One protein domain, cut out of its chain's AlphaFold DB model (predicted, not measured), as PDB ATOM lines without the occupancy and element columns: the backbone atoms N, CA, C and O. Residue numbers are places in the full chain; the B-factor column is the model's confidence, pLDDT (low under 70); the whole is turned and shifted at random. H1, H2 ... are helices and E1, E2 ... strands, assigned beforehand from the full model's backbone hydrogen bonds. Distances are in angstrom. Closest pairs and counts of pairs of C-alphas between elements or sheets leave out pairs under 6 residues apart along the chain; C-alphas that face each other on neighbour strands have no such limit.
ATOM      1  N   LEU A  14      39.645 -13.973  71.474       90.56
ATOM      2  CA  LEU A  14      38.866 -12.978  72.196       90.56
ATOM      3  C   LEU A  14      37.474 -13.539  72.499       90.56
ATOM      4  O   LEU A  14      36.625 -13.673  71.611       90.56
ATOM      5  N   CYS A  15      37.236 -13.839  73.772       91.31
ATOM      6  CA  CYS A  15      35.966 -14.361  74.262       91.31
ATOM      7  C   CYS A  15      35.118 -13.259  74.906       91.31
ATOM      8  O   CYS A  15      35.621 -12.414  75.647       91.31
ATOM      9  N   TRP A  16      33.808 -13.304  74.689       90.25
ATOM     10  CA  TRP A  16      32.848 -12.443  75.374       90.25
ATOM     11  C   TRP A  16      31.626 -13.235  75.820       90.25
ATOM     12  O   TRP A  16      31.272 -14.261  75.240       90.25
ATOM     13  N   THR A  17      30.971 -12.752  76.872       91.88
ATOM     14  CA  THR A  17      29.689 -13.284  77.336       91.88
ATOM     15  C   THR A  17      28.713 -12.135  77.534       91.88
ATOM     16  O   THR A  17      29.047 -11.141  78.176       91.88
ATOM     17  N   LEU A  18      27.512 -12.272  76.980       91.88
ATOM     18  CA  LEU A  18      26.400 -11.353  77.185       91.88
ATOM     19  C   LEU A  18      25.285 -12.100  77.902       91.88
ATOM     20  O   LEU A  18      24.805 -13.123  77.414       91.88
ATOM     21  N   THR A  19      24.847 -11.550  79.028       93.06
ATOM     22  CA  THR A  19      23.600 -11.953  79.669       93.06
ATOM     23  C   THR A  19      22.557 -10.866  79.467       93.06
ATOM     24  O   THR A  19      22.830  -9.677  79.637       93.06
ATOM     25  N   ALA A  20      21.360 -11.266  79.063       94.06
ATOM     26  CA  ALA A  20      20.237 -10.360  78.867       94.06
ATOM     27  C   ALA A  20      18.958 -11.075  79.275       94.06
ATOM     28  O   ALA A  20      18.836 -12.281  79.061       94.06
ATOM     29  N   LYS A  21      17.984 -10.359  79.837       95.25
ATOM     30  CA  LYS A  21      16.673 -10.973  80.022       95.25
ATOM     31  C   LYS A  21      16.061 -11.275  78.662       95.25
ATOM     32  O   LYS A  21      16.259 -10.537  77.694       95.25
ATOM     33  N   ARG A  22      15.255 -12.325  78.603       92.88
ATOM     34  CA  ARG A  22      14.560 -12.714  77.381       92.88
ATOM     35  C   ARG A  22      13.599 -11.641  76.877       92.88
ATOM     36  O   ARG A  22      13.501 -11.437  75.670       92.88
ATOM     37  N   GLU A  23      12.957 -10.914  77.788       94.12
ATOM     38  CA  GLU A  23      12.074  -9.785  77.461       94.12
ATOM     39  C   GLU A  23      12.806  -8.611  76.788       94.12
ATOM     40  O   GLU A  23      12.214  -7.914  75.965       94.12
ATOM     41  N   ASP A  24      14.097  -8.428  77.081       93.19
ATOM     42  CA  ASP A  24      14.909  -7.346  76.518       93.19
ATOM     43  C   ASP A  24      15.430  -7.692  75.110       93.19
ATOM     44  O   ASP A  24      15.746  -6.809  74.310       93.19
ATOM     45  N   LEU A  25      15.508  -8.987  74.783       92.00
ATOM     46  CA  LEU A  25      15.969  -9.492  73.493       92.00
ATOM     47  C   LEU A  25      14.985 -10.534  72.949       92.00
ATOM     48  O   LEU A  25      15.243 -11.739  72.944       92.00
ATOM     49  N   LEU A  26      13.834 -10.033  72.499       91.25
ATOM     50  CA  LEU A  26      12.738 -10.840  71.971       91.25
ATOM     51  C   LEU A  26      13.108 -11.523  70.650       91.25
ATOM     52  O   LEU A  26      13.702 -10.915  69.757       91.25
ATOM     53  N   GLY A  27      12.666 -12.767  70.501       92.12
ATOM     54  CA  GLY A  27      12.807 -13.540  69.275       92.12
ATOM     55  C   GLY A  27      12.978 -15.028  69.548       92.12
ATOM     56  O   GLY A  27      13.094 -15.457  70.696       92.12
ATOM     57  N   SER A  28      12.992 -15.799  68.464       93.44
ATOM     58  CA  SER A  28      13.478 -17.176  68.473       93.44
ATOM     59  C   SER A  28      14.988 -17.208  68.718       93.44
ATOM     60  O   SER A  28      15.688 -16.222  68.465       93.44
ATOM     61  N   MET A  29      15.512 -18.354  69.143       93.31
ATOM     62  CA  MET A  29      16.946 -18.573  69.307       93.31
ATOM     63  C   MET A  29      17.713 -18.255  68.013       93.31
ATOM     64  O   MET A  29      18.724 -17.561  68.073       93.31
ATOM     65  N   ASP A  30      17.214 -18.687  66.844       92.31
ATOM     66  CA  ASP A  30      17.823 -18.387  65.529       92.31
ATOM     67  C   ASP A  30      17.863 -16.875  65.256       92.31
ATOM     68  O   ASP A  30      18.884 -16.346  64.815       92.31
ATOM     69  N   ALA A  31      16.780 -16.153  65.568       93.69
ATOM     70  CA  ALA A  31      16.701 -14.710  65.348       93.69
ATOM     71  C   ALA A  31      17.641 -13.934  66.280       93.69
ATOM     72  O   ALA A  31      18.332 -13.013  65.838       93.69
ATOM     73  N   VAL A  32      17.694 -14.315  67.559       94.81
ATOM     74  CA  VAL A  32      18.601 -13.706  68.540       94.81
ATOM     75  C   VAL A  32      20.054 -13.972  68.155       94.81
ATOM     76  O   VAL A  32      20.860 -13.043  68.111       94.81
ATOM     77  N   LEU A  33      20.385 -15.214  67.805       94.19
ATOM     78  CA  LEU A  33      21.721 -15.606  67.373       94.19
ATOM     79  C   LEU A  33      22.160 -14.841  66.119       94.19
ATOM     80  O   LEU A  33      23.238 -14.247  66.105       94.19
ATOM     81  N   MET A  34      21.296 -14.769  65.102       93.75
ATOM     82  CA  MET A  34      21.542 -13.987  63.889       93.75
ATOM     83  C   MET A  34      21.809 -12.513  64.212       93.75
ATOM     84  O   MET A  34      22.772 -11.940  63.705       93.75
ATOM     85  N   LYS A  35      20.997 -11.906  65.086       94.00
ATOM     86  CA  LYS A  35      21.136 -10.503  65.504       94.00
ATOM     87  C   LYS A  35      22.470 -10.235  66.209       94.00
ATOM     88  O   LYS A  35      23.103  -9.208  65.960       94.00
ATOM     89  N   LEU A  36      22.919 -11.160  67.058       94.56
ATOM     90  CA  LEU A  36      24.207 -11.059  67.751       94.56
ATOM     91  C   LEU A  36      25.382 -11.176  66.775       94.56
ATOM     92  O   LEU A  36      26.264 -10.318  66.777       94.56
ATOM     93  N   VAL A  37      25.374 -12.180  65.895       94.69
ATOM     94  CA  VAL A  37      26.470 -12.383  64.937       94.69
ATOM     95  C   VAL A  37      26.532 -11.252  63.904       94.69
ATOM     96  O   VAL A  37      27.616 -10.757  63.594       94.69
ATOM     97  N   GLN A  38      25.388 -10.782  63.396       92.94
ATOM     98  CA  GLN A  38      25.347  -9.610  62.513       92.94
ATOM     99  C   GLN A  38      25.872  -8.358  63.219       92.94
ATOM    100  O   GLN A  38      26.672  -7.628  62.635       92.94
ATOM    101  N   GLY A  39      25.503  -8.156  64.489       92.25
ATOM    102  CA  GLY A  39      26.033  -7.070  65.314       92.25
ATOM    103  C   GLY A  39      27.555  -7.105  65.449       92.25
ATOM    104  O   GLY A  39      28.202  -6.065  65.320       92.25
ATOM    105  N   MET A  40      28.147  -8.293  65.629       91.94
ATOM    106  CA  MET A  40      29.605  -8.451  65.592       91.94
ATOM    107  C   MET A  40      30.178  -8.045  64.230       91.94
ATOM    108  O   MET A  40      31.117  -7.251  64.176       91.94
ATOM    109  N   GLY A  41      29.596  -8.534  63.131       91.94
ATOM    110  CA  GLY A  41      30.033  -8.193  61.774       91.94
ATOM    111  C   GLY A  41      29.977  -6.689  61.477       91.94
ATOM    112  O   GLY A  41      30.903  -6.139  60.885       91.94
ATOM    113  N   GLU A  42      28.937  -5.989  61.934       90.62
ATOM    114  CA  GLU A  42      28.828  -4.527  61.826       90.62
ATOM    115  C   GLU A  42      29.900  -3.784  62.633       90.62
ATOM    116  O   GLU A  42      30.401  -2.750  62.185       90.62
ATOM    117  N   GLY A  43      30.292  -4.324  63.788       88.38
ATOM    118  CA  GLY A  43      31.361  -3.767  64.614       88.38
ATOM    119  C   GLY A  43      32.707  -3.899  63.921       88.38
ATOM    120  O   GLY A  43      33.447  -2.924  63.806       88.38
ATOM    121  N   LEU A  44      32.968  -5.078  63.362       89.75
ATOM    122  CA  LEU A  44      34.183  -5.366  62.609       89.75
ATOM    123  C   LEU A  44      34.305  -4.531  61.324       89.75
ATOM    124  O   LEU A  44      35.405  -4.105  60.970       89.75
ATOM    125  N   LYS A  45      33.191  -4.173  60.668       89.25
ATOM    126  CA  LYS A  45      33.220  -3.250  59.516       89.25
ATOM    127  C   LYS A  45      33.803  -1.880  59.868       89.25
ATOM    128  O   LYS A  45      34.436  -1.264  59.013       89.25
ATOM    129  N   LYS A  46      33.630  -1.403  61.110       85.50
ATOM    130  CA  LYS A  46      34.185  -0.115  61.577       85.50
ATOM    131  C   LYS A  46      35.716  -0.133  61.659       85.50
ATOM    132  O   LYS A  46      36.326   0.927  61.598       85.50
ATOM    133  N   ILE A  47      36.314  -1.322  61.737       83.94
ATOM    134  CA  ILE A  47      37.764  -1.554  61.680       83.94
ATOM    135  C   ILE A  47      38.185  -2.226  60.361       83.94
ATOM    136  O   ILE A  47      39.183  -2.930  60.299       83.94
ATOM    137  N   PHE A  48      37.415  -1.994  59.292       87.19
ATOM    138  CA  PHE A  48      37.691  -2.454  57.924       87.19
ATOM    139  C   PHE A  48      37.671  -3.978  57.713       87.19
ATOM    140  O   PHE A  48      38.100  -4.460  56.666       87.19
ATOM    141  N   VAL A  49      37.089  -4.740  58.643       89.69
ATOM    142  CA  VAL A  49      36.883  -6.187  58.502       89.69
ATOM    143  C   VAL A  49      35.452  -6.472  58.038       89.69
ATOM    144  O   VAL A  49      34.480  -6.358  58.784       89.69
ATOM    145  N   GLY A  50      35.310  -6.849  56.767       91.62
ATOM    146  CA  GLY A  50      34.026  -7.191  56.152       91.62
ATOM    147  C   GLY A  50      33.573  -8.613  56.478       91.62
ATOM    148  O   GLY A  50      33.696  -9.496  55.631       91.62
ATOM    149  N   ALA A  51      33.036  -8.829  57.679       92.81
ATOM    150  CA  ALA A  51      32.527 -10.129  58.108       92.81
ATOM    151  C   ALA A  51      30.996 -10.232  58.014       92.81
ATOM    152  O   ALA A  51      30.278  -9.251  58.231       92.81
ATOM    153  N   ASN A  52      30.495 -11.426  57.691       93.31
ATOM    154  CA  ASN A  52      29.072 -11.702  57.502       93.31
ATOM    155  C   ASN A  52      28.622 -12.907  58.329       93.31
ATOM    156  O   ASN A  52      29.395 -13.826  58.588       93.31
ATOM    157  N   PHE A  53      27.347 -12.907  58.711       92.75
ATOM    158  CA  PHE A  53      26.720 -14.052  59.360       92.75
ATOM    159  C   PHE A  53      26.633 -15.246  58.401       92.75
ATOM    160  O   PHE A  53      26.151 -15.112  57.276       92.75
ATOM    161  N   SER A  54      27.047 -16.410  58.892       91.56
ATOM    162  CA  SER A  54      26.913 -17.714  58.255       91.56
ATOM    163  C   SER A  54      26.198 -18.654  59.221       91.56
ATOM    164  O   SER A  54      26.558 -18.765  60.397       91.56
ATOM    165  N   LYS A  55      25.140 -19.311  58.740       86.56
ATOM    166  CA  LYS A  55      24.362 -20.236  59.568       86.56
ATOM    167  C   LYS A  55      25.217 -21.452  59.972       86.56
ATOM    168  O   LYS A  55      26.019 -21.913  59.165       86.56
ATOM    169  N   PRO A  56      25.001 -22.020  61.171       85.38
ATOM    170  CA  PRO A  56      23.993 -21.604  62.148       85.38
ATOM    171  C   PRO A  56      24.440 -20.419  63.012       85.38
ATOM    172  O   PRO A  56      23.597 -19.649  63.459       85.38
ATOM    173  N   ASN A  57      25.741 -20.260  63.248       91.62
ATOM    174  CA  ASN A  57      26.226 -19.442  64.354       91.62
ATOM    175  C   ASN A  57      27.602 -18.792  64.125       91.62
ATOM    176  O   ASN A  57      28.225 -18.308  65.071       91.62
ATOM    177  N   SER A  58      28.077 -18.789  62.882       94.12
ATOM    178  CA  SER A  58      29.433 -18.385  62.525       94.12
ATOM    179  C   SER A  58      29.473 -16.975  61.949       94.12
ATOM    180  O   SER A  58      28.565 -16.523  61.251       94.12
ATOM    181  N   LEU A  59      30.580 -16.294  62.207       95.56
ATOM    182  CA  LEU A  59      30.976 -15.059  61.556       95.56
ATOM    183  C   LEU A  59      32.082 -15.386  60.552       95.56
ATOM    184  O   LEU A  59      33.113 -15.940  60.935       95.56
ATOM    185  N   GLU A  60      31.881 -15.063  59.277       97.19
ATOM    186  CA  GLU A  60      32.791 -15.456  58.196       97.19
ATOM    187  C   GLU A  60      33.280 -14.278  57.351       97.19
ATOM    188  O   GLU A  60      32.545 -13.325  57.081       97.19
ATOM    189  N   VAL A  61      34.517 -14.391  56.860       96.38
ATOM    190  CA  VAL A  61      35.103 -13.522  55.832       96.38
ATOM    191  C   VAL A  61      35.511 -14.405  54.655       96.38
ATOM    192  O   VAL A  61      36.302 -15.330  54.813       96.38
ATOM    193  N   ASN A  62      34.963 -14.140  53.466       93.25
ATOM    194  CA  ASN A  62      35.238 -14.915  52.244       93.25
ATOM    195  C   ASN A  62      35.050 -16.442  52.408       93.25
ATOM    196  O   ASN A  62      35.839 -17.225  51.884       93.25
ATOM    197  N   GLY A  63      34.022 -16.863  53.154       92.88
ATOM    198  CA  GLY A  63      33.722 -18.279  53.409       92.88
ATOM    199  C   GLY A  63      34.635 -18.957  54.438       92.88
ATOM    200  O   GLY A  63      34.605 -20.180  54.566       92.88
ATOM    201  N   LYS A  64      35.476 -18.186  55.141       96.31
ATOM    202  CA  LYS A  64      36.338 -18.665  56.225       96.31
ATOM    203  C   LYS A  64      35.834 -18.163  57.569       96.31
ATOM    204  O   LYS A  64      35.520 -16.980  57.701       96.31
ATOM    205  N   THR A  65      35.790 -19.038  58.564       96.44
ATOM    206  CA  THR A  65      35.307 -18.717  59.911       96.44
ATOM    207  C   THR A  65      36.302 -17.819  60.643       96.44
ATOM    208  O   THR A  65      37.462 -18.183  60.812       96.44
ATOM    209  N   LEU A  66      35.825 -16.653  61.079       96.00
ATOM    210  CA  LEU A  66      36.545 -15.677  61.904       96.00
ATOM    211  C   LEU A  66      36.095 -15.725  63.370       96.00
ATOM    212  O   LEU A  66      36.851 -15.379  64.272       96.00
ATOM    213  N   GLY A  67      34.857 -16.140  63.620       94.88
ATOM    214  CA  GLY A  67      34.314 -16.239  64.965       94.88
ATOM    215  C   GLY A  67      33.020 -17.031  65.006       94.88
ATOM    216  O   GLY A  67      32.458 -17.381  63.969       94.88
ATOM    217  N   MET A  68      32.559 -17.330  66.212       94.88
ATOM    218  CA  MET A  68      31.385 -18.161  66.475       94.88
ATOM    219  C   MET A  68      30.631 -17.608  67.681       94.88
ATOM    220  O   MET A  68      31.245 -17.069  68.600       94.88
ATOM    221  N   VAL A  69      29.308 -17.751  67.691       94.69
ATOM    222  CA  VAL A  69      28.457 -17.389  68.830       94.69
ATOM    223  C   VAL A  69      27.658 -18.607  69.272       94.69
ATOM    224  O   VAL A  69      27.156 -19.373  68.465       94.69
ATOM    225  N   TYR A  70      27.524 -18.807  70.568       94.44
ATOM    226  CA  TYR A  70      26.708 -19.839  71.184       94.44
ATOM    227  C   TYR A  70      25.653 -19.156  72.034       94.44
ATOM    228  O   TYR A  70      25.904 -18.102  72.616       94.44
ATOM    229  N   LEU A  71      24.467 -19.746  72.100       94.81
ATOM    230  CA  LEU A  71      23.334 -19.182  72.816       94.81
ATOM    231  C   LEU A  71      22.650 -20.275  73.634       94.81
ATOM    232  O   LEU A  71      22.432 -21.387  73.155       94.81
ATOM    233  N   GLY A  72      22.330 -19.950  74.878       94.50
ATOM    234  CA  GLY A  72      21.480 -20.743  75.752       94.50
ATOM    235  C   GLY A  72      20.518 -19.843  76.514       94.50
ATOM    236  O   GLY A  72      20.677 -18.623  76.542       94.50
ATOM    237  N   GLU A  73      19.523 -20.453  77.141       94.62
ATOM    238  CA  GLU A  73      18.564 -19.769  78.010       94.62
ATOM    239  C   GLU A  73      18.544 -20.474  79.362       94.62
ATOM    240  O   GLU A  73      18.544 -21.705  79.406       94.62
ATOM    241  N   LYS A  74      18.520 -19.732  80.465       92.69
ATOM    242  CA  LYS A  74      18.258 -20.284  81.797       92.69
ATOM    243  C   LYS A  74      17.507 -19.246  82.621       92.69
ATOM    244  O   LYS A  74      17.944 -18.104  82.662       92.69
ATOM    245  N   ASP A  75      16.415 -19.646  83.271       91.94
ATOM    246  CA  ASP A  75      15.622 -18.778  84.155       91.94
ATOM    247  C   ASP A  75      15.236 -17.433  83.488       91.94
ATOM    248  O   ASP A  75      15.467 -16.362  84.047       91.94
ATOM    249  N   ASP A  76      14.713 -17.488  82.252       92.69
ATOM    250  CA  ASP A  76      14.361 -16.331  81.401       92.69
ATOM    251  C   ASP A  76      15.528 -15.373  81.075       92.69
ATOM    252  O   ASP A  76      15.326 -14.216  80.686       92.69
ATOM    253  N   ILE A  77      16.772 -15.843  81.201       94.69
ATOM    254  CA  ILE A  77      17.990 -15.108  80.850       94.69
ATOM    255  C   ILE A  77      18.650 -15.773  79.643       94.69
ATOM    256  O   ILE A  77      19.042 -16.941  79.689       94.69
ATOM    257  N   TRP A  78      18.830 -15.001  78.573       95.44
ATOM    258  CA  TRP A  78      19.745 -15.342  77.494       95.44
ATOM    259  C   TRP A  78      21.179 -15.294  77.999       95.44
ATOM    260  O   TRP A  78      21.600 -14.303  78.595       95.44
ATOM    261  N   ILE A  79      21.938 -16.339  77.694       94.62
ATOM    262  CA  ILE A  79      23.378 -16.407  77.908       94.62
ATOM    263  C   ILE A  79      24.011 -16.656  76.541       94.62
ATOM    264  O   ILE A  79      23.929 -17.759  75.997       94.62
ATOM    265  N   ALA A  80      24.602 -15.611  75.973       94.06
ATOM    266  CA  ALA A  80      25.338 -15.685  74.724       94.06
ATOM    267  C   ALA A  80      26.839 -15.688  75.002       94.06
ATOM    268  O   ALA A  80      27.328 -14.837  75.743       94.06
ATOM    269  N   HIS A  81      27.567 -16.603  74.372       93.12
ATOM    270  CA  HIS A  81      29.023 -16.649  74.392       93.12
ATOM    271  C   HIS A  81      29.526 -16.460  72.974       93.12
ATOM    272  O   HIS A  81      29.097 -17.185  72.084       93.12
ATOM    273  N   GLY A  82      30.424 -15.514  72.741       92.94
ATOM    274  CA  GLY A  82      31.042 -15.356  71.433       92.94
ATOM    275  C   GLY A  82      32.548 -15.441  71.507       92.94
ATOM    276  O   GLY A  82      33.162 -15.096  72.517       92.94
ATOM    277  N   VAL A  83      33.119 -15.922  70.414       94.00
ATOM    278  CA  VAL A  83      34.547 -16.165  70.259       94.00
ATOM    279  C   VAL A  83      34.974 -15.575  68.932       94.00
ATOM    280  O   VAL A  83      34.342 -15.825  67.905       94.00
ATOM    281  N   LEU A  84      36.026 -14.768  68.962       93.44
ATOM    282  CA  LEU A  84      36.655 -14.190  67.786       93.44
ATOM    283  C   LEU A  84      38.116 -14.639  67.738       93.44
ATOM    284  O   LEU A  84      38.813 -14.586  68.748       93.44
ATOM    285  N   LEU A  85      38.565 -15.102  66.576       94.25
ATOM    286  CA  LEU A  85      39.908 -15.643  66.396       94.25
ATOM    287  C   LEU A  85      40.899 -14.495  66.165       94.25
ATOM    288  O   LEU A  85      40.937 -13.917  65.076       94.25
ATOM    289  N   GLU A  86      41.703 -14.158  67.173       92.38
ATOM    290  CA  GLU A  86      42.802 -13.194  67.023       92.38
ATOM    291  C   GLU A  86      43.997 -13.858  66.344       92.38
ATOM    292  O   GLU A  86      44.510 -13.346  65.347       92.38
ATOM    293  N   CYS A  87      44.354 -15.052  66.815       92.81
ATOM    294  CA  CYS A  87      45.241 -16.002  66.157       92.81
ATOM    295  C   CYS A  87      44.732 -17.445  66.360       92.81
ATOM    296  O   CYS A  87      43.717 -17.680  67.021       92.81
ATOM    297  N   LEU A  88      45.387 -18.418  65.722       92.25
ATOM    298  CA  LEU A  88      44.907 -19.800  65.688       92.25
ATOM    299  C   LEU A  88      46.060 -20.808  65.754       92.25
ATOM    300  O   LEU A  88      46.812 -20.946  64.787       92.25
ATOM    301  N   ASP A  89      46.139 -21.579  66.840       93.12
ATOM    302  CA  ASP A  89      46.904 -22.831  66.879       93.12
ATOM    303  C   ASP A  89      46.011 -24.001  66.442       93.12
ATOM    304  O   ASP A  89      45.436 -24.758  67.233       93.12
ATOM    305  N   ILE A  90      45.889 -24.144  65.123       91.69
ATOM    306  CA  ILE A  90      45.065 -25.187  64.512       91.69
ATOM    307  C   ILE A  90      45.561 -26.599  64.864       91.69
ATOM    308  O   ILE A  90      44.762 -27.531  64.953       91.69
ATOM    309  N   GLU A  91      46.866 -26.787  65.070       90.00
ATOM    310  CA  GLU A  91      47.431 -28.103  65.347       90.00
ATOM    311  C   GLU A  91      47.026 -28.559  66.749       90.00
ATOM    312  O   GLU A  91      46.535 -29.682  66.919       90.00
ATOM    313  N   THR A  92      47.173 -27.683  67.746       91.44
ATOM    314  CA  THR A  92      46.737 -27.968  69.114       91.44
ATOM    315  C   THR A  92      45.223 -28.128  69.186       91.44
ATOM    316  O   THR A  92      44.758 -29.124  69.750       91.44
ATOM    317  N   GLN A  93      44.449 -27.258  68.525       91.75
ATOM    318  CA  GLN A  93      42.993 -27.396  68.432       91.75
ATOM    319  C   GLN A  93      42.582 -28.781  67.918       91.75
ATOM    320  O   GLN A  93      41.764 -29.468  68.535       91.75
ATOM    321  N   LEU A  94      43.154 -29.226  66.796       88.25
ATOM    322  CA  LEU A  94      42.819 -30.521  66.207       88.25
ATOM    323  C   LEU A  94      43.206 -31.692  67.125       88.25
ATOM    324  O   LEU A  94      42.458 -32.670  67.206       88.25
ATOM    325  N   LYS A  95      44.331 -31.600  67.846       84.75
ATOM    326  CA  LYS A  95      44.756 -32.627  68.813       84.75
ATOM    327  C   LYS A  95      43.819 -32.701  70.018       84.75
ATOM    328  O   LYS A  95      43.375 -33.794  70.371       84.75
ATOM    329  N   VAL A  96      43.490 -31.561  70.629       88.44
ATOM    330  CA  VAL A  96      42.638 -31.481  71.829       88.44
ATOM    331  C   VAL A  96      41.212 -31.936  71.524       88.44
ATOM    332  O   VAL A  96      40.645 -32.733  72.271       88.44
ATOM    333  N   LEU A  97      40.665 -31.523  70.377       87.62
ATOM    334  CA  LEU A  97      39.340 -31.946  69.913       87.62
ATOM    335  C   LEU A  97      39.315 -33.382  69.363       87.62
ATOM    336  O   LEU A  97      38.273 -33.845  68.897       87.62
ATOM    337  N   ARG A  98      40.446 -34.102  69.409       82.00
ATOM    338  CA  ARG A  98      40.578 -35.485  68.921       82.00
ATOM    339  C   ARG A  98      40.097 -35.624  67.470       82.00
ATOM    340  O   ARG A  98      39.412 -36.586  67.087       82.00
ATOM    341  N   ALA A  99      40.437 -34.627  66.652       77.81
ATOM    342  CA  ALA A  99      40.200 -34.663  65.220       77.81
ATOM    343  C   ALA A  99      40.927 -35.874  64.603       77.81
ATOM    344  O   ALA A  99      41.939 -36.320  65.144       77.81
ATOM    345  N   PRO A 100      40.421 -36.438  63.488       66.94
ATOM    346  CA  PRO A 100      41.123 -37.532  62.819       66.94
ATOM    347  C   PRO A 100      42.571 -37.147  62.494       66.94
ATOM    348  O   PRO A 100      42.768 -36.031  62.005       66.94
ATOM    349  N   LYS A 101      43.571 -38.030  62.659       63.47
ATOM    350  CA  LYS A 101      44.955 -37.667  62.294       63.47
ATOM    351  C   LYS A 101      45.166 -37.423  60.808       63.47
ATOM    352  O   LYS A 101      46.184 -36.838  60.450       63.47
ATOM    353  N   GLU A 102      44.210 -37.760  59.945       59.84
ATOM    354  CA  GLU A 102      44.242 -37.259  58.563       59.84
ATOM    355  C   GLU A 102      44.297 -35.742  58.493       59.84
ATOM    356  O   GLU A 102      44.950 -35.189  57.619       59.84
ATOM    357  N   LYS A 103      43.667 -35.075  59.461       66.94
ATOM    358  CA  LYS A 103      43.732 -33.625  59.617       66.94
ATOM    359  C   LYS A 103      44.994 -33.159  60.353       66.94
ATOM    360  O   LYS A 103      45.201 -31.963  60.442       66.94
ATOM    361  N   LEU A 104      45.808 -34.071  60.892       76.00
ATOM    362  CA  LEU A 104      47.010 -33.781  61.690       76.00
ATOM    363  C   LEU A 104      48.328 -34.036  60.940       76.00
ATOM    364  O   LEU A 104      49.395 -33.823  61.511       76.00
ATOM    365  N   ASN A 105      48.294 -34.501  59.687       76.38
ATOM    366  CA  ASN A 105      49.471 -34.413  58.817       76.38
ATOM    367  C   ASN A 105      49.628 -32.958  58.304       76.38
ATOM    368  O   ASN A 105      48.666 -32.193  58.384       76.38
ATOM    369  N   PRO A 106      50.801 -32.549  57.785       79.62
ATOM    370  CA  PRO A 106      51.020 -31.162  57.362       79.62
ATOM    371  C   PRO A 106      49.963 -30.637  56.376       79.62
ATOM    372  O   PRO A 106      49.409 -29.563  56.592       79.62
ATOM    373  N   ASP A 107      49.612 -31.418  55.351       78.75
ATOM    374  CA  ASP A 107      48.603 -31.026  54.357       78.75
ATOM    375  C   ASP A 107      47.199 -30.900  54.968       78.75
ATOM    376  O   ASP A 107      46.449 -29.980  54.654       78.75
ATOM    377  N   GLY A 108      46.840 -31.801  55.876       78.69
ATOM    378  CA  GLY A 108      45.570 -31.823  56.589       78.69
ATOM    379  C   GLY A 108      45.433 -30.666  57.568       78.69
ATOM    380  O   GLY A 108      44.354 -30.079  57.654       78.69
ATOM    381  N   ILE A 109      46.527 -30.296  58.241       85.00
ATOM    382  CA  ILE A 109      46.593 -29.113  59.102       85.00
ATOM    383  C   ILE A 109      46.403 -27.861  58.247       85.00
ATOM    384  O   ILE A 109      45.577 -27.019  58.590       85.00
ATOM    385  N   LEU A 110      47.086 -27.764  57.102       84.62
ATOM    386  CA  LEU A 110      46.930 -26.646  56.165       84.62
ATOM    387  C   LEU A 110      45.498 -26.549  55.615       84.62
ATOM    388  O   LEU A 110      44.918 -25.465  55.594       84.62
ATOM    389  N   LEU A 111      44.894 -27.672  55.217       86.06
ATOM    390  CA  LEU A 111      43.506 -27.723  54.745       86.06
ATOM    391  C   LEU A 111      42.502 -27.357  55.844       86.06
ATOM    392  O   LEU A 111      41.491 -26.712  55.566       86.06
ATOM    393  N   ALA A 112      42.761 -27.757  57.091       87.56
ATOM    394  CA  ALA A 112      41.934 -27.373  58.226       87.56
ATOM    395  C   ALA A 112      42.070 -25.876  58.530       87.56
ATOM    396  O   ALA A 112      41.050 -25.201  58.661       87.56
ATOM    397  N   ALA A 113      43.300 -25.354  58.562       89.38
ATOM    398  CA  ALA A 113      43.599 -23.939  58.764       89.38
ATOM    399  C   ALA A 113      42.944 -23.064  57.692       89.38
ATOM    400  O   ALA A 113      42.394 -22.015  58.001       89.38
ATOM    401  N   ALA A 114      42.917 -23.531  56.438       91.56
ATOM    402  CA  ALA A 114      42.330 -22.801  55.317       91.56
ATOM    403  C   ALA A 114      40.829 -22.493  55.482       91.56
ATOM    404  O   ALA A 114      40.320 -21.621  54.777       91.56
ATOM    405  N   ARG A 115      40.127 -23.183  56.395       92.25
ATOM    406  CA  ARG A 115      38.716 -22.928  56.734       92.25
ATOM    407  C   ARG A 115      38.523 -21.756  57.693       92.25
ATOM    408  O   ARG A 115      37.390 -21.317  57.870       92.25
ATOM    409  N   PHE A 116      39.595 -21.274  58.305       95.62
ATOM    410  CA  PHE A 116      39.577 -20.194  59.276       95.62
ATOM    411  C   PHE A 116      40.335 -18.983  58.747       95.62
ATOM    412  O   PHE A 116      41.121 -19.066  57.802       95.62
ATOM    413  N   ILE A 117      40.053 -17.841  59.352       96.56
ATOM    414  CA  ILE A 117      40.785 -16.600  59.150       96.56
ATOM    415  C   ILE A 117      40.815 -15.852  60.472       96.56
ATOM    416  O   ILE A 117      39.855 -15.914  61.234       96.56
ATOM    417  N   THR A 118      41.914 -15.172  60.754       95.12
ATOM    418  CA  THR A 118      42.127 -14.504  62.039       95.12
ATOM    419  C   THR A 118      42.179 -12.987  61.885       95.12
ATOM    420  O   THR A 118      42.430 -12.464  60.793       95.12
ATOM    421  N   LEU A 119      41.948 -12.248  62.974       92.44
ATOM    422  CA  LEU A 119      42.098 -10.790  62.962       92.44
ATOM    423  C   LEU A 119      43.534 -10.381  62.627       92.44
ATOM    424  O   LEU A 119      43.730  -9.469  61.824       92.44
ATOM    425  N   HIS A 120      44.536 -11.085  63.160       92.50
ATOM    426  CA  HIS A 120      45.935 -10.774  62.875       92.50
ATOM    427  C   HIS A 120      46.275 -10.921  61.385       92.50
ATOM    428  O   HIS A 120      47.049 -10.121  60.861       92.50
ATOM    429  N   GLU A 121      45.673 -11.880  60.677       93.62
ATOM    430  CA  GLU A 121      45.833 -12.013  59.220       93.62
ATOM    431  C   GLU A 121      45.147 -10.893  58.430       93.62
ATOM    432  O   GLU A 121      45.621 -10.514  57.359       93.62
ATOM    433  N   LEU A 122      44.018 -10.381  58.927       93.12
ATOM    434  CA  LEU A 122      43.210  -9.382  58.227       93.12
ATOM    435  C   LEU A 122      43.725  -7.954  58.417       93.12
ATOM    436  O   LEU A 122      43.708  -7.169  57.471       93.12
ATOM    437  N   ILE A 123      44.128  -7.611  59.640       89.81
ATOM    438  CA  ILE A 123      44.398  -6.227  60.056       89.81
ATOM    439  C   ILE A 123      45.680  -6.066  60.893       89.81
ATOM    440  O   ILE A 123      46.091  -4.935  61.152       89.81
ATOM    441  N   GLY A 124      46.378  -7.159  61.221       87.62
ATOM    442  CA  GLY A 124      47.623  -7.154  62.000       87.62
ATOM    443  C   GLY A 124      47.407  -7.215  63.523       87.62
ATOM    444  O   GLY A 124      46.311  -6.932  64.001       87.62
ATOM    445  N   PRO A 125      48.439  -7.586  64.307       81.75
ATOM    446  CA  PRO A 125      48.310  -7.825  65.751       81.75
ATOM    447  C   PRO A 125      48.048  -6.565  66.588       81.75
ATOM    448  O   PRO A 125      47.349  -6.632  67.592       81.75
ATOM    449  N   ASP A 126      48.533  -5.401  66.151       74.19
ATOM    450  CA  ASP A 126      48.463  -4.148  66.921       74.19
ATOM    451  C   ASP A 126      47.232  -3.279  66.584       74.19
ATOM    452  O   ASP A 126      47.195  -2.080  66.876       74.19
ATOM    453  N   SER A 127      46.225  -3.841  65.910       61.56
ATOM    454  CA  SER A 127      45.160  -3.066  65.264       61.56
ATOM    455  C   SER A 127      43.971  -2.704  66.176       61.56
ATOM    456  O   SER A 127      42.810  -2.860  65.823       61.56
ATOM    457  N   GLY A 128      44.256  -2.069  67.317       66.38
ATOM    458  CA  GLY A 128      43.272  -1.292  68.088       66.38
ATOM    459  C   GLY A 128      42.377  -2.074  69.060       66.38
ATOM    460  O   GLY A 128      42.582  -3.248  69.341       66.38
ATOM    461  N   ASP A 129      41.391  -1.378  69.639       77.31
ATOM    462  CA  ASP A 129      40.482  -1.910  70.666       77.31
ATOM    463  C   ASP A 129      39.324  -2.717  70.042       77.31
ATOM    464  O   ASP A 129      38.215  -2.204  69.839       77.31
ATOM    465  N   TYR A 130      39.586  -3.988  69.711       78.31
ATOM    466  CA  TYR A 130      38.578  -4.899  69.150       78.31
ATOM    467  C   TYR A 130      37.392  -5.087  70.100       78.31
ATOM    468  O   TYR A 130      36.235  -5.077  69.673       78.31
ATOM    469  N   ALA A 131      37.677  -5.227  71.396       80.31
ATOM    470  CA  ALA A 131      36.677  -5.461  72.426       80.31
ATOM    471  C   ALA A 131      35.697  -4.283  72.529       80.31
ATOM    472  O   ALA A 131      34.483  -4.494  72.523       80.31
ATOM    473  N   GLY A 132      36.200  -3.046  72.539       83.00
ATOM    474  CA  GLY A 132      35.378  -1.837  72.550       83.00
ATOM    475  C   GLY A 132      34.523  -1.679  71.292       83.00
ATOM    476  O   GLY A 132      33.334  -1.359  71.387       83.00
ATOM    477  N   ALA A 133      35.083  -1.960  70.109       82.94
ATOM    478  CA  ALA A 133      34.343  -1.905  68.845       82.94
ATOM    479  C   ALA A 133      33.203  -2.940  68.793       82.94
ATOM    480  O   ALA A 133      32.074  -2.606  68.408       82.94
ATOM    481  N   LEU A 134      33.478  -4.177  69.222       83.31
ATOM    482  CA  LEU A 134      32.483  -5.246  69.330       83.31
ATOM    483  C   LEU A 134      31.402  -4.892  70.347       83.31
ATOM    484  O   LEU A 134      30.219  -4.978  70.027       83.31
ATOM    485  N   PHE A 135      31.793  -4.437  71.537       86.38
ATOM    486  CA  PHE A 135      30.872  -4.033  72.593       86.38
ATOM    487  C   PHE A 135      29.901  -2.947  72.118       86.38
ATOM    488  O   PHE A 135      28.685  -3.095  72.246       86.38
ATOM    489  N   ALA A 136      30.424  -1.873  71.518       86.81
ATOM    490  CA  ALA A 136      29.605  -0.771  71.024       86.81
ATOM    491  C   ALA A 136      28.636  -1.229  69.923       86.81
ATOM    492  O   ALA A 136      27.493  -0.773  69.869       86.81
ATOM    493  N   SER A 137      29.078  -2.137  69.051       88.31
ATOM    494  CA  SER A 137      28.236  -2.667  67.981       88.31
ATOM    495  C   SER A 137      27.170  -3.632  68.485       88.31
ATOM    496  O   SER A 137      26.029  -3.549  68.044       88.31
ATOM    497  N   LEU A 138      27.496  -4.494  69.450       90.19
ATOM    498  CA  LEU A 138      26.517  -5.361  70.103       90.19
ATOM    499  C   LEU A 138      25.466  -4.534  70.843       90.19
ATOM    500  O   LEU A 138      24.280  -4.825  70.723       90.19
ATOM    501  N   ALA A 139      25.857  -3.471  71.553       91.00
ATOM    502  CA  ALA A 139      24.905  -2.562  72.198       91.00
ATOM    503  C   ALA A 139      23.970  -1.909  71.167       91.00
ATOM    504  O   ALA A 139      22.752  -1.889  71.345       91.00
ATOM    505  N   GLN A 140      24.531  -1.443  70.047       89.81
ATOM    506  CA  GLN A 140      23.769  -0.847  68.953       89.81
ATOM    507  C   GLN A 140      22.811  -1.848  68.289       89.81
ATOM    508  O   GLN A 140      21.638  -1.527  68.104       89.81
ATOM    509  N   SER A 141      23.285  -3.047  67.939       87.38
ATOM    510  CA  SER A 141      22.488  -4.044  67.223       87.38
ATOM    511  C   SER A 141      21.389  -4.617  68.106       87.38
ATOM    512  O   SER A 141      20.254  -4.768  67.663       87.38
ATOM    513  N   THR A 142      21.700  -4.905  69.373       89.00
ATOM    514  CA  THR A 142      20.735  -5.428  70.345       89.00
ATOM    515  C   THR A 142      19.733  -4.366  70.783       89.00
ATOM    516  O   THR A 142      18.577  -4.715  71.020       89.00
ATOM    517  N   GLY A 143      20.140  -3.092  70.803       90.19
ATOM    518  CA  GLY A 143      19.387  -1.990  71.403       90.19
ATOM    519  C   GLY A 143      19.523  -1.942  72.928       90.19
ATOM    520  O   GLY A 143      18.762  -1.236  73.586       90.19
TER     521      GLY A 143
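What this domain is: This is residues 14 to 143 of the 436 residues of the protein "BPL/LPL catalytic domain-containing protein" of Acidihalobacter yilgarnenesis (UniProt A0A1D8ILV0). A strongly twisted, curled sheet of five strands has helices H1 and H5 packed on one face, while the short helices H2 and H3 make a small lobe away from it at one end of the longest axis. H1 covers E4, E3 and E2, H5 packs on H1 toward the E1 edge, and little H4 sits near the ends of E4 and E5. The printed part has 130 residues, with five named helices and five named strands in the order E1 H1 E2 E3 E4 E5 H2 H3 H4 H5. The antiparallel sheet has the order E1 E5 E4 E3 E2, and the class is mixed, helices and strands. The whole is compact, with a radius of gyration of the C-alphas of 15.7 A, and only just elongated, spanning 49 by 32 by 20 A.

Where its parts are: E1, residues 14 to 21, begins with C-alpha 14 at (38.866, -12.978, 72.196) and is 23.6 A long. H1, residues 29 to 45, is 24.4 A long. E2 is residues 52 to 54 and E3 residues 58 to 61. E4, residues 64 to 74, is 31.4 A long, and E5, residues 77 to 85, is 26.3 A long. H2 is residues 90 to 96, H3 residues 106 to 113, beginning at C-alpha 106 at (51.020, -31.162, 57.362), and H4 residues 119 to 123. H5, residues 130 to 142, is 17.9 A long and ends at C-alpha 142 at (20.735, -5.428, 70.345).

How they stand to each other: E1 and E5 are antiparallel at 164 degrees, with N 16 and O 82 at 2.9 A, within hydrogen-bond range. E2 E3 E4 E5 form a meander, each strand the antiparallel neighbour of the one before, in three hairpins; N 54 and O 58 are 2.8 A apart, N 59 and O 67 2.8 A, and N 70 and O 81 2.7 A. H1 and H5 on the same face make two layers, helices on one face of the sheet. H1 is on the sheet; its closest C-alphas to E4 are Val 37 and Val 69, 6.6 A apart. H1 and H5 touch at a steep tilt of 46 degrees, opposite ways, the C-alphas of Gly 43 and Ser 137 being closest at 4.7 A. H5 lies over none of the strands, but only just, with 2 of its 13 C-alphas falling on E1. H4 only grazes the sheet, with residues 119 to 122; the C-alphas of Leu 85 and Leu 119, the closest of E5 and H4, are 6.3 A apart. H2 and H3 are not on the sheet; they touch, about perpendicular at 86 degrees, closest at the C-alphas of Ile 90 and Ala 113, 6.1 A. In the five helices every O i to N i+4 pair is within hydrogen-bond range.

The domain as a whole: The C-alphas farthest apart, those of Glu 23 and Pro 106, are 48.8 A apart. The printed part has no cut and no long link. The mean pLDDT of the printed part is 89.1, and residues 100 to 103 and 127 to 128 are under 70.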